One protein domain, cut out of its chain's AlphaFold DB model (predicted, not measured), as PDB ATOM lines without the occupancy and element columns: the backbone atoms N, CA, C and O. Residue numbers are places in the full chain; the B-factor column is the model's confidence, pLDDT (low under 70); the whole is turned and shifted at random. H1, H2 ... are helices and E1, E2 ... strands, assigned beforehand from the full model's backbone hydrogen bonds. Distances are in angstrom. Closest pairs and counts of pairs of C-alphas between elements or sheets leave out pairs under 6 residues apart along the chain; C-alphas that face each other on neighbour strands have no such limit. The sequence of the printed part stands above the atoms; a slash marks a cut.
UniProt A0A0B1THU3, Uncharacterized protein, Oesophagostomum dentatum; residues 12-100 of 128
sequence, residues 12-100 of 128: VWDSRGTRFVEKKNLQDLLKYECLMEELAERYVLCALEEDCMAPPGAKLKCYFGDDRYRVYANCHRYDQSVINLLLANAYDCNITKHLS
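This is residues 12 to 100 of the 128 residues of an uncharacterized protein of Oesophagostomum dentatum (UniProt A0A0B1THU3). A long helix, H1, makes one side of a loose, flat, open frame, and the chain turns away from it at both ends: an arm holding the short strand E1 at one, the small helix H2 and a long loop of residues 54 to 77 at the other. After this loop folds back, H3 packs at a slant on residues 39 to 43 of H1, while residues 14 to 19 and 23 to 34 stick out. The printed part has 89 residues, in the order E1, H1, H2, H3; it is mostly helix, with under half of its residues in named elements. It is only just loose, close to extended, with a radius of gyration of the C-alphas of 17.9 A and spans of 46 by 35 by 19 A.

H1, residues 26 to 47, touches H3, residues 78 to 90, at a steep tilt of 45 degrees, opposite ways; their closest C-alphas, of Leu 39 and Leu 86, are 6.6 A apart. H2, residues 50 to 53, and H1 only just touch, only at the corner, with 3 pairs of C-alphas within 8 A, the closest those of Cys 46 and Cys 52 at 5.5 A. H2 touches H3, closest at the C-alphas of Met 53 and Tyr 78, 5.8 A apart. E1, residues 19 to 22, is apart from the three helices and pairs with no named strand; residues 12 to 13 pair with its residues 19 to 20, antiparallel. Every O i to N i+4 pair is within hydrogen-bond range in H1, and 7 of 9 are in H3; H2 is too short for such a pair.

H1 measures 31.5 A from C-alpha 26 at (-15.587, 10.707, -30.943) to C-alpha 47, H3 18.4 A from C-alpha 78 to C-alpha 90 at (-8.210, 22.698, -45.282), E1 9.4 A and H2 5.6 A.

The C-alphas farthest apart, of Thr 18 and Pro 56, are 49.9 A apart. The printed part has no cut, and the link from H2 to H3 is long, with 24 residues. The mean pLDDT of the printed part is 72.9; residues 12 to 31, 34 and 95 to 100 are under 70.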
ATOM      1  N   VAL A  12     -29.259  20.137 -29.591       44.00
ATOM      2  CA  VAL A  12     -29.642  20.949 -30.748       44.00
ATOM      3  C   VAL A  12     -31.164  20.910 -30.848       44.00
ATOM      4  O   VAL A  12     -31.784  19.846 -30.765       44.00
ATOM      5  N   TRP A  13     -31.780  22.082 -30.957       40.53
ATOM      6  CA  TRP A  13     -33.231  22.233 -31.041       40.53
ATOM      7  C   TRP A  13     -33.624  22.457 -32.499       40.53
ATOM      8  O   TRP A  13     -32.992  23.264 -33.179       40.53
ATOM      9  N   ASP A  14     -34.642  21.738 -32.985       39.56
ATOM     10  CA  ASP A  14     -35.242  22.061 -34.281       39.56
ATOM     11  C   ASP A  14     -36.227  23.233 -34.172       39.56
ATOM     12  O   ASP A  14     -36.642  23.646 -33.087       39.56
ATOM     13  N   SER A  15     -36.639  23.724 -35.336       37.25
ATOM     14  CA  SER A  15     -37.639  24.777 -35.540       37.25
ATOM     15  C   SER A  15     -39.009  24.526 -34.903       37.25
ATOM     16  O   SER A  15     -39.835  25.428 -34.801       37.25
ATOM     17  N   ARG A  16     -39.283  23.292 -34.476       44.44
ATOM     18  CA  ARG A  16     -40.536  22.866 -33.844       44.44
ATOM     19  C   ARG A  16     -40.363  22.624 -32.341       44.44
ATOM     20  O   ARG A  16     -41.276  22.103 -31.705       44.44
ATOM     21  N   GLY A  17     -39.210  22.990 -31.770       38.59
ATOM     22  CA  GLY A  17     -38.887  22.767 -30.358       38.59
ATOM     23  C   GLY A  17     -38.572  21.307 -30.025       38.59
ATOM     24  O   GLY A  17     -38.549  20.922 -28.855       38.59
ATOM     25  N   THR A  18     -38.323  20.475 -31.035       36.09
ATOM     26  CA  THR A  18     -37.996  19.060 -30.861       36.09
ATOM     27  C   THR A  18     -36.514  18.937 -30.522       36.09
ATOM     28  O   THR A  18     -35.649  19.411 -31.262       36.09
ATOM     29  N   ARG A  19     -36.200  18.302 -29.387       36.53
ATOM     30  CA  ARG A  19     -34.820  18.044 -28.958       36.53
ATOM     31  C   ARG A  19     -34.215  16.938 -29.822       36.53
ATOM     32  O   ARG A  19     -34.643  15.788 -29.728       36.53
ATOM     33  N   PHE A  20     -33.168  17.259 -30.576       36.22
ATOM     34  CA  PHE A  20     -32.316  16.267 -31.222       36.22
ATOM     35  C   PHE A  20     -30.963  16.205 -30.514       36.22
ATOM     36  O   PHE A  20     -30.353  17.219 -30.173       36.22
ATOM     37  N   VAL A  21     -30.498  14.982 -30.271       43.31
ATOM     38  CA  VAL A  21     -29.122  14.736 -29.845       43.31
ATOM     39  C   VAL A  21     -28.326  14.487 -31.113       43.31
ATOM     40  O   VAL A  21     -28.386  13.391 -31.676       43.31
ATOM     41  N   GLU A  22     -27.607  15.503 -31.583       46.16
ATOM     42  CA  GLU A  22     -26.631  15.297 -32.647       46.16
ATOM     43  C   GLU A  22     -25.482  14.466 -32.062       46.16
ATOM     44  O   GLU A  22     -24.674  14.937 -31.259       46.16
ATOM     45  N   LYS A  23     -25.446  13.173 -32.398       44.03
ATOM     46  CA  LYS A  23     -24.359  12.284 -31.989       44.03
ATOM     47  C   LYS A  23     -23.173  12.509 -32.919       44.03
ATOM     48  O   LYS A  23     -23.022  11.790 -33.903       44.03
ATOM     49  N   LYS A  24     -22.319  13.478 -32.593       54.84
ATOM     50  CA  LYS A  24     -20.980  13.536 -33.188       54.84
ATOM     51  C   LYS A  24     -20.174  12.360 -32.660       54.84
ATOM     52  O   LYS A  24     -20.164  12.091 -31.455       54.84
ATOM     53  N   ASN A  25     -19.566  11.604 -33.565       54.56
ATOM     54  CA  ASN A  25     -18.733  10.491 -33.149       54.56
ATOM     55  C   ASN A  25     -17.446  11.056 -32.499       54.56
ATOM     56  O   ASN A  25     -17.055  12.203 -32.729       54.56
ATOM     57  N   LEU A  26     -16.797  10.265 -31.643       54.28
ATOM     58  CA  LEU A  26     -15.587  10.707 -30.943       54.28
ATOM     59  C   LEU A  26     -14.455  11.077 -31.921       54.28
ATOM     60  O   LEU A  26     -13.670  11.971 -31.632       54.28
ATOM     61  N   GLN A  27     -14.397  10.429 -33.089       57.81
ATOM     62  CA  GLN A  27     -13.408  10.722 -34.129       57.81
ATOM     63  C   GLN A  27     -13.647  12.083 -34.790       57.81
ATOM     64  O   GLN A  27     -12.684  12.774 -35.087       57.81
ATOM     65  N   ASP A  28     -14.899  12.493 -34.978       59.88
ATOM     66  CA  ASP A  28     -15.283  13.783 -35.537       59.88
ATOM     67  C   ASP A  28     -14.890  14.875 -34.553       59.88
ATOM     68  O   ASP A  28     -14.262  15.846 -34.949       59.88
ATOM     69  N   LEU A  29     -15.196  14.696 -33.263       61.28
ATOM     70  CA  LEU A  29     -14.821  15.649 -32.215       61.28
ATOM     71  C   LEU A  29     -13.301  15.813 -32.110       61.28
ATOM     72  O   LEU A  29     -12.825  16.944 -32.152       61.28
ATOM     73  N   LEU A  30     -12.550  14.707 -32.069       64.56
ATOM     74  CA  LEU A  30     -11.085  14.754 -32.114       64.56
ATOM     75  C   LEU A  30     -10.571  15.417 -33.400       64.56
ATOM     76  O   LEU A  30      -9.622  16.188 -33.363       64.56
ATOM     77  N   LYS A  31     -11.209  15.148 -34.543       69.38
ATOM     78  CA  LYS A  31     -10.836  15.746 -35.827       69.38
ATOM     79  C   LYS A  31     -11.066  17.256 -35.845       69.38
ATOM     80  O   LYS A  31     -10.235  17.973 -36.391       69.38
ATOM     81  N   TYR A  32     -12.163  17.740 -35.266       70.44
ATOM     82  CA  TYR A  32     -12.409  19.175 -35.115       70.44
ATOM     83  C   TYR A  32     -11.398  19.818 -34.166       70.44
ATOM     84  O   TYR A  32     -10.911  20.899 -34.471       70.44
ATOM     85  N   GLU A  33     -11.053  19.164 -33.057       73.25
ATOM     86  CA  GLU A  33     -10.057  19.670 -32.106       73.25
ATOM     87  C   GLU A  33      -8.675  19.822 -32.764       73.25
ATOM     88  O   GLU A  33      -8.121  20.920 -32.753       73.25
ATOM     89  N   CYS A  34      -8.184  18.785 -33.458       69.06
ATOM     90  CA  CYS A  34      -6.924  18.859 -34.209       69.06
ATOM     91  C   CYS A  34      -6.968  19.904 -35.334       69.06
ATOM     92  O   CYS A  34      -6.007  20.638 -35.536       69.06
ATOM     93  N   LEU A  35      -8.087  20.007 -36.057       76.81
ATOM     94  CA  LEU A  35      -8.236  21.000 -37.122       76.81
ATOM     95  C   LEU A  35      -8.179  22.430 -36.576       76.81
ATOM     96  O   LEU A  35      -7.564  23.297 -37.187       76.81
ATOM     97  N   MET A  36      -8.838  22.697 -35.447       77.69
ATOM     98  CA  MET A  36      -8.825  24.026 -34.841       77.69
ATOM     99  C   MET A  36      -7.431  24.401 -34.334       77.69
ATOM    100  O   MET A  36      -7.041  25.557 -34.480       77.69
ATOM    101  N   GLU A  37      -6.674  23.439 -33.801       78.56
ATOM    102  CA  GLU A  37      -5.275  23.633 -33.407       78.56
ATOM    103  C   GLU A  37      -4.390  23.969 -34.621       78.56
ATOM    104  O   GLU A  37      -3.705  24.993 -34.617       78.56
ATOM    105  N   GLU A  38      -4.490  23.199 -35.711       82.69
ATOM    106  CA  GLU A  38      -3.744  23.458 -36.954       82.69
ATOM    107  C   GLU A  38      -4.106  24.808 -37.598       82.69
ATOM    108  O   GLU A  38      -3.240  25.526 -38.108       82.69
ATOM    109  N   LEU A  39      -5.390  25.179 -37.598       84.94
ATOM    110  CA  LEU A  39      -5.846  26.467 -38.126       84.94
ATOM    111  C   LEU A  39      -5.356  27.634 -37.267       84.94
ATOM    112  O   LEU A  39      -4.959  28.659 -37.821       84.94
ATOM    113  N   ALA A  40      -5.365  27.484 -35.939       83.94
ATOM    114  CA  ALA A  40      -4.859  28.495 -35.020       83.94
ATOM    115  C   ALA A  40      -3.352  28.708 -35.203       83.94
ATOM    116  O   ALA A  40      -2.912  29.853 -35.296       83.94
ATOM    117  N   GLU A  41      -2.571  27.634 -35.341       87.31
ATOM    118  CA  GLU A  41      -1.136  27.726 -35.626       87.31
ATOM    119  C   GLU A  41      -0.881  28.478 -36.940       87.31
ATOM    120  O   GLU A  41      -0.135  29.459 -36.966       87.31
ATOM    121  N   ARG A  42      -1.559  28.090 -38.028       84.50
ATOM    122  CA  ARG A  42      -1.414  28.757 -39.334       84.50
ATOM    123  C   ARG A  42      -1.859  30.215 -39.306       84.50
ATOM    124  O   ARG A  42      -1.244  31.049 -39.966       84.50
ATOM    125  N   TYR A  43      -2.906  30.528 -38.549       87.62
ATOM    126  CA  TYR A  43      -3.363  31.899 -38.351       87.62
ATOM    127  C   TYR A  43      -2.301  32.743 -37.638       87.62
ATOM    128  O   TYR A  43      -1.998  33.847 -38.084       87.62
ATOM    129  N   VAL A  44      -1.701  32.216 -36.567       90.00
ATOM    130  CA  VAL A  44      -0.630  32.899 -35.826       90.00
ATOM    131  C   VAL A  44       0.605  33.086 -36.702       90.00
ATOM    132  O   VAL A  44       1.157  34.180 -36.727       90.00
ATOM    133  N   LEU A  45       1.011  32.071 -37.468       89.12
ATOM    134  CA  LEU A  45       2.127  32.193 -38.411       89.12
ATOM    135  C   LEU A  45       1.853  33.252 -39.486       89.12
ATOM    136  O   LEU A  45       2.722  34.067 -39.772       89.12
ATOM    137  N   CYS A  46       0.634  33.291 -40.030       87.19
ATOM    138  CA  CYS A  46       0.211  34.346 -40.950       87.19
ATOM    139  C   CYS A  46       0.248  35.731 -40.289       87.19
ATOM    140  O   CYS A  46       0.660  36.698 -40.914       87.19
ATOM    141  N   ALA A  47      -0.114  35.845 -39.009       89.19
ATOM    142  CA  ALA A  47      -0.068  37.116 -38.289       89.19
ATOM    143  C   ALA A  47       1.347  37.710 -38.161       89.19
ATOM    144  O   ALA A  47       1.477  38.911 -37.928       89.19
ATOM    145  N   LEU A  48       2.387  36.882 -38.297       91.06
ATOM    146  CA  LEU A  48       3.789  37.301 -38.247       91.06
ATOM    147  C   LEU A  48       4.323  37.800 -39.597       91.06
ATOM    148  O   LEU A  48       5.401  38.387 -39.627       91.06
ATOM    149  N   GLU A  49       3.587  37.578 -40.686       90.81
ATOM    150  CA  GLU A  49       3.958  38.000 -42.034       90.81
ATOM    151  C   GLU A  49       3.119  39.214 -42.452       90.81
ATOM    152  O   GLU A  49       1.886  39.145 -42.506       90.81
ATOM    153  N   GLU A  50       3.783  40.330 -42.762       85.19
ATOM    154  CA  GLU A  50       3.118  41.609 -43.048       85.19
ATOM    155  C   GLU A  50       2.142  41.467 -44.216       85.19
ATOM    156  O   GLU A  50       0.968  41.815 -44.087       85.19
ATOM    157  N   ASP A  51       2.582  40.851 -45.311       88.12
ATOM    158  CA  ASP A  51       1.768  40.677 -46.515       88.12
ATOM    159  C   ASP A  51       0.583  39.717 -46.309       88.12
ATOM    160  O   ASP A  51      -0.362  39.711 -47.101       88.12
ATOM    161  N   CYS A  52       0.598  38.905 -45.249       84.25
ATOM    162  CA  CYS A  52      -0.493  37.981 -44.958       84.25
ATOM    163  C   CYS A  52      -1.662  38.684 -44.246       84.25
ATOM    164  O   CYS A  52      -2.825  38.439 -44.574       84.25
ATOM    165  N   MET A  53      -1.370  39.608 -43.322       84.00
ATOM    166  CA  MET A  53      -2.386  40.415 -42.625       84.00
ATOM    167  C   MET A  53      -2.689  41.755 -43.308       84.00
ATOM    168  O   MET A  53      -3.775  42.311 -43.125       84.00
ATOM    169  N   ALA A  54      -1.756  42.274 -44.099       86.94
ATOM    170  CA  ALA A  54      -1.845  43.539 -44.816       86.94
ATOM    171  C   ALA A  54      -1.341  43.373 -46.265       86.94
ATOM    172  O   ALA A  54      -0.347  43.987 -46.647       86.94
ATOM    173  N   PRO A  55      -2.028  42.566 -47.098       85.94
ATOM    174  CA  PRO A  55      -1.582  42.285 -48.459       85.94
ATOM    175  C   PRO A  55      -1.429  43.561 -49.299       85.94
ATOM    176  O   PRO A  55      -2.117  44.555 -49.042       85.94
ATOM    177  N   PRO A  56      -0.605  43.546 -50.362       88.88
ATOM    178  CA  PRO A  56      -0.410  44.708 -51.222       88.88
ATOM    179  C   PRO A  56      -1.730  45.337 -51.694       88.88
ATOM    180  O   PRO A  56      -2.583  44.684 -52.297       88.88
ATOM    181  N   GLY A  57      -1.904  46.632 -51.413       86.81
ATOM    182  CA  GLY A  57      -3.144  47.366 -51.696       86.81
ATOM    183  C   GLY A  57      -4.200  47.304 -50.585       86.81
ATOM    184  O   GLY A  57      -5.303  47.833 -50.771       86.81
ATOM    185  N   ALA A  58      -3.880  46.703 -49.436       86.75
ATOM    186  CA  ALA A  58      -4.731  46.718 -48.257       86.75
ATOM    187  C   ALA A  58      -5.022  48.148 -47.783       86.75
ATOM    188  O   ALA A  58      -4.175  49.043 -47.831       86.75
ATOM    189  N   LYS A  59      -6.253  48.368 -47.315       85.44
ATOM    190  CA  LYS A  59      -6.709  49.669 -46.810       85.44
ATOM    191  C   LYS A  59      -7.114  49.552 -45.352       85.44
ATOM    192  O   LYS A  59      -7.982  48.752 -45.019       85.44
ATOM    193  N   LEU A  60      -6.550  50.415 -44.507       80.06
ATOM    194  CA  LEU A  60      -6.879  50.471 -43.079       80.06
ATOM    195  C   LEU A  60      -8.312  50.970 -42.830       80.06
ATOM    196  O   LEU A  60      -8.993  50.516 -41.915       80.06
ATOM    197  N   LYS A  61      -8.776  51.922 -43.649       81.38
ATOM    198  CA  LYS A  61     -10.100  52.533 -43.519       81.38
ATOM    199  C   LYS A  61     -11.046  52.028 -44.602       81.38
ATOM    200  O   LYS A  61     -10.773  52.146 -45.794       81.38
ATOM    201  N   CYS A  62     -12.195  51.550 -44.150       81.38
ATOM    202  CA  CYS A  62     -13.344  51.212 -44.973       81.38
ATOM    203  C   CYS A  62     -14.224  52.438 -45.209       81.38
ATOM    204  O   CYS A  62     -14.503  53.183 -44.266       81.38
ATOM    205  N   TYR A  63     -14.678  52.640 -46.447       83.06
ATOM    206  CA  TYR A  63     -15.646  53.686 -46.762       83.06
ATOM    207  C   TYR A  63     -16.997  53.052 -47.057       83.06
ATOM    208  O   TYR A  63     -17.199  52.451 -48.109       83.06
ATOM    209  N   PHE A  64     -17.913  53.186 -46.107       81.94
ATOM    210  CA  PHE A  64     -19.300  52.786 -46.281       81.94
ATOM    211  C   PHE A  64     -20.045  53.977 -46.890       81.94
ATOM    212  O   PHE A  64     -19.950  55.083 -46.360       81.94
ATOM    213  N   GLY A  65     -20.716  53.763 -48.025       79.75
ATOM    214  CA  GLY A  65     -21.613  54.765 -48.607       79.75
ATOM    215  C   GLY A  65     -22.884  54.931 -47.767       79.75
ATOM    216  O   GLY A  65     -22.908  54.583 -46.589       79.75
ATOM    217  N   ASP A  66     -23.964  55.396 -48.392       84.56
ATOM    218  CA  ASP A  66     -25.224  55.688 -47.687       84.56
ATOM    219  C   ASP A  66     -25.854  54.461 -46.995       84.56
ATOM    220  O   ASP A  66     -26.584  54.605 -46.018       84.56
ATOM    221  N   ASP A  67     -25.544  53.245 -47.460       81.62
ATOM    222  CA  ASP A  67     -26.005  51.987 -46.865       81.62
ATOM    223  C   ASP A  67     -24.828  51.026 -46.617       81.62
ATOM    224  O   ASP A  67     -24.320  50.371 -47.534       81.62
ATOM    225  N   ARG A  68     -24.423  50.903 -45.346       76.19
ATOM    226  CA  ARG A  68     -23.311  50.042 -44.900       76.19
ATOM    227  C   ARG A  68     -23.545  48.539 -45.098       76.19
ATOM    228  O   ARG A  68     -22.595  47.769 -44.969       76.19
ATOM    229  N   TYR A  69     -24.780  48.116 -45.364       76.81
ATOM    230  CA  TYR A  69     -25.142  46.708 -45.533       76.81
ATOM    231  C   TYR A  69     -25.255  46.296 -46.998       76.81
ATOM    232  O   TYR A  69     -25.068  45.122 -47.314       76.81
ATOM    233  N   ARG A  70     -25.562  47.240 -47.892       77.00
ATOM    234  CA  ARG A  70     -25.758  46.965 -49.326       77.00
ATOM    235  C   ARG A  70     -24.618  47.466 -50.199       77.00
ATOM    236  O   ARG A  70     -24.448  46.967 -51.309       77.00
ATOM    237  N   VAL A  71     -23.834  48.429 -49.716       76.50
ATOM    238  CA  VAL A  71     -22.711  48.998 -50.462       76.50
ATOM    239  C   VAL A  71     -21.405  48.394 -49.967       76.50
ATOM    240  O   VAL A  71     -21.037  48.515 -48.798       76.50
ATOM    241  N   TYR A  72     -20.683  47.747 -50.880       80.69
ATOM    242  CA  TYR A  72     -19.358  47.217 -50.591       80.69
ATOM    243  C   TYR A  72     -18.378  48.349 -50.246       80.69
ATOM    244  O   TYR A  72     -18.250  49.325 -50.984       80.69
ATOM    245  N   ALA A  73     -17.655  48.201 -49.133       81.12
ATOM    246  CA  ALA A  73     -16.857  49.276 -48.542       81.12
ATOM    247  C   ALA A  73     -15.456  49.470 -49.159       81.12
ATOM    248  O   ALA A  73     -14.638  50.230 -48.630       81.12
ATOM    249  N   ASN A  74     -15.171  48.776 -50.270       80.69
ATOM    250  CA  ASN A  74     -13.892  48.799 -50.993       80.69
ATOM    251  C   ASN A  74     -12.663  48.508 -50.110       80.69
ATOM    252  O   ASN A  74     -11.575  49.042 -50.355       80.69
ATOM    253  N   CYS A  75     -12.860  47.677 -49.089       81.06
ATOM    254  CA  CYS A  75     -11.889  47.224 -48.101       81.06
ATOM    255  C   CYS A  75     -12.309  45.828 -47.597       81.06
ATOM    256  O   CYS A  75     -13.480  45.446 -47.710       81.06
ATOM    257  N   HIS A  76     -11.392  45.119 -46.945       78.88
ATOM    258  CA  HIS A  76     -11.699  43.884 -46.227       78.88
ATOM    259  C   HIS A  76     -11.165  43.941 -44.792       78.88
ATOM    260  O   HIS A  76     -10.191  44.629 -44.503       78.88
ATOM    261  N   ARG A  77     -11.800  43.190 -43.887       79.19
ATOM    262  CA  ARG A  77     -11.194  42.796 -42.610       79.19
ATOM    263  C   ARG A  77     -10.252  41.633 -42.901       79.19
ATOM    264  O   ARG A  77     -10.691  40.483 -42.921       79.19
ATOM    265  N   TYR A  78      -9.013  41.958 -43.263       81.25
ATOM    266  CA  TYR A  78      -8.024  40.986 -43.741       81.25
ATOM    267  C   TYR A  78      -7.774  39.880 -42.705       81.25
ATOM    268  O   TYR A  78      -7.794  38.702 -43.060       81.25
ATOM    269  N   ASP A  79      -7.745  40.258 -41.423       76.38
ATOM    270  CA  ASP A  79      -7.737  39.382 -40.247       76.38
ATOM    271  C   ASP A  79      -8.863  38.334 -40.280       76.38
ATOM    272  O   ASP A  79      -8.623  37.131 -40.201       76.38
ATOM    273  N   GLN A  80     -10.107  38.770 -40.488       77.19
ATOM    274  CA  GLN A  80     -11.248  37.852 -40.564       77.19
ATOM    275  C   GLN A  80     -11.259  37.033 -41.863       77.19
ATOM    276  O   GLN A  80     -11.751  35.907 -41.883       77.19
ATOM    277  N   SER A  81     -10.724  37.581 -42.956       80.19
ATOM    278  CA  SER A  81     -10.710  36.907 -44.260       80.19
ATOM    279  C   SER A  81      -9.690  35.772 -44.345       80.19
ATOM    280  O   SER A  81      -9.942  34.781 -45.028       80.19
ATOM    281  N   VAL A  82      -8.578  35.876 -43.613       82.81
ATOM    282  CA  VAL A  82      -7.530  34.850 -43.576       82.81
ATOM    283  C   VAL A  82      -8.078  33.520 -43.055       82.81
ATOM    284  O   VAL A  82      -7.765  32.470 -43.610       82.81
ATOM    285  N   ILE A  83      -8.985  33.553 -42.074       80.00
ATOM    286  CA  ILE A  83      -9.648  32.349 -41.551       80.00
ATOM    287  C   ILE A  83     -10.442  31.645 -42.659       80.00
ATOM    288  O   ILE A  83     -10.380  30.422 -42.780       80.00
ATOM    289  N   ASN A  84     -11.130  32.402 -43.518       78.50
ATOM    290  CA  ASN A  84     -11.880  31.830 -44.637       78.50
ATOM    291  C   ASN A  84     -10.957  31.143 -45.651       78.50
ATOM    292  O   ASN A  84     -11.313  30.089 -46.171       78.50
ATOM    293  N   LEU A  85      -9.772  31.704 -45.915       80.62
ATOM    294  CA  LEU A  85      -8.777  31.089 -46.799       80.62
ATOM    295  C   LEU A  85      -8.181  29.817 -46.187       80.62
ATOM    296  O   LEU A  85      -8.040  28.810 -46.877       80.62
ATOM    297  N   LEU A  86      -7.863  29.838 -44.890       82.56
ATOM    298  CA  LEU A  86      -7.338  28.670 -44.182       82.56
ATOM    299  C   LEU A  86      -8.353  27.519 -44.160       82.56
ATOM    300  O   LEU A  86      -7.979  26.377 -44.428       82.56
ATOM    301  N   LEU A  87      -9.633  27.821 -43.925       79.19
ATOM    302  CA  LEU A  87     -10.727  26.851 -44.017       79.19
ATOM    303  C   LEU A  87     -10.899  26.323 -45.448       79.19
ATOM    304  O   LEU A  87     -10.986  25.109 -45.635       79.19
ATOM    305  N   ALA A  88     -10.872  27.205 -46.454       79.19
ATOM    306  CA  ALA A  88     -10.965  26.823 -47.865       79.19
ATOM    307  C   ALA A  88      -9.864  25.843 -48.256       79.19
ATOM    308  O   ALA A  88     -10.154  24.806 -48.850       79.19
ATOM    309  N   ASN A  89      -8.629  26.119 -47.846       79.06
ATOM    310  CA  ASN A  89      -7.493  25.242 -48.092       79.06
ATOM    311  C   ASN A  89      -7.605  23.912 -47.334       79.06
ATOM    312  O   ASN A  89      -7.309  22.867 -47.900       79.06
ATOM    313  N   ALA A  90      -8.049  23.921 -46.074       80.25
ATOM    314  CA  ALA A  90      -8.210  22.698 -45.282       80.25
ATOM    315  C   ALA A  90      -9.318  21.768 -45.811       80.25
ATOM    316  O   ALA A  90      -9.333  20.571 -45.520       80.25
ATOM    317  N   TYR A  91     -10.260  22.317 -46.576       81.62
ATOM    318  CA  TYR A  91     -11.428  21.604 -47.078       81.62
ATOM    319  C   TYR A  91     -11.508  21.531 -48.605       81.62
ATOM    320  O   TYR A  91     -12.584  21.224 -49.123       81.62
ATOM    321  N   ASP A  92     -10.411  21.796 -49.317       80.88
ATOM    322  CA  ASP A  92     -10.328  21.745 -50.784       80.88
ATOM    323  C   ASP A  92     -11.435  22.561 -51.479       80.88
ATOM    324  O   ASP A  92     -12.063  22.119 -52.443       80.88
ATOM    325  N   CYS A  93     -11.752  23.739 -50.933       71.62
ATOM    326  CA  CYS A  93     -12.840  24.612 -51.386       71.62
ATOM    327  C   CYS A  93     -14.228  23.936 -51.419       71.62
ATOM    328  O   CYS A  93     -15.144  24.410 -52.097       71.62
ATOM    329  N   ASN A  94     -14.430  22.844 -50.673       75.06
ATOM    330  CA  ASN A  94     -15.723  22.183 -50.585       75.06
ATOM    331  C   ASN A  94     -16.698  23.026 -49.753       75.06
ATOM    332  O   ASN A  94     -16.716  22.967 -48.520       75.06
ATOM    333  N   ILE A  95     -17.548  23.786 -50.441       68.19
ATOM    334  CA  ILE A  95     -18.500  24.727 -49.836       68.19
ATOM    335  C   ILE A  95     -19.436  24.081 -48.807       68.19
ATOM    336  O   ILE A  95     -19.852  24.741 -47.860       68.19
ATOM    337  N   THR A  96     -19.721  22.780 -48.926       68.44
ATOM    338  CA  THR A  96     -20.613  22.073 -47.989       68.44
ATOM    339  C   THR A  96     -20.016  21.939 -46.587       68.44
ATOM    340  O   THR A  96     -20.753  21.745 -45.630       68.44
ATOM    341  N   LYS A  97     -18.692  22.097 -46.454       66.50
ATOM    342  CA  LYS A  97     -17.968  22.103 -45.174       66.50
ATOM    343  C   LYS A  97     -17.756  23.509 -44.595       66.50
ATOM    344  O   LYS A  97     -17.277  23.635 -43.475       66.50
ATOM    345  N   HIS A  98     -18.101  24.547 -45.359       57.62
ATOM    346  CA  HIS A  98     -17.965  25.961 -44.982       57.62
ATOM    347  C   HIS A  98     -19.296  26.592 -44.596       57.62
ATOM    348  O   HIS A  98     -19.344  27.544 -43.821       57.62
ATOM    349  N   LEU A  99     -20.378  26.084 -45.178       60.00
ATOM    350  CA  LEU A  99     -21.720  26.522 -44.867       60.00
ATOM    351  C   LEU A  99     -22.157  25.831 -43.583       60.00
ATOM    352  O   LEU A  99     -22.412  24.629 -43.567       60.00
ATOM    353  N   SER A 100     -22.291  26.610 -42.513       56.22
ATOM    354  CA  SER A 100     -23.136  26.217 -41.394       56.22
ATOM    355  C   SER A 100     -24.515  25.907 -41.971       56.22
ATOM    356  O   SER A 100     -25.204  26.815 -42.442       56.22
TER     357      SER A 100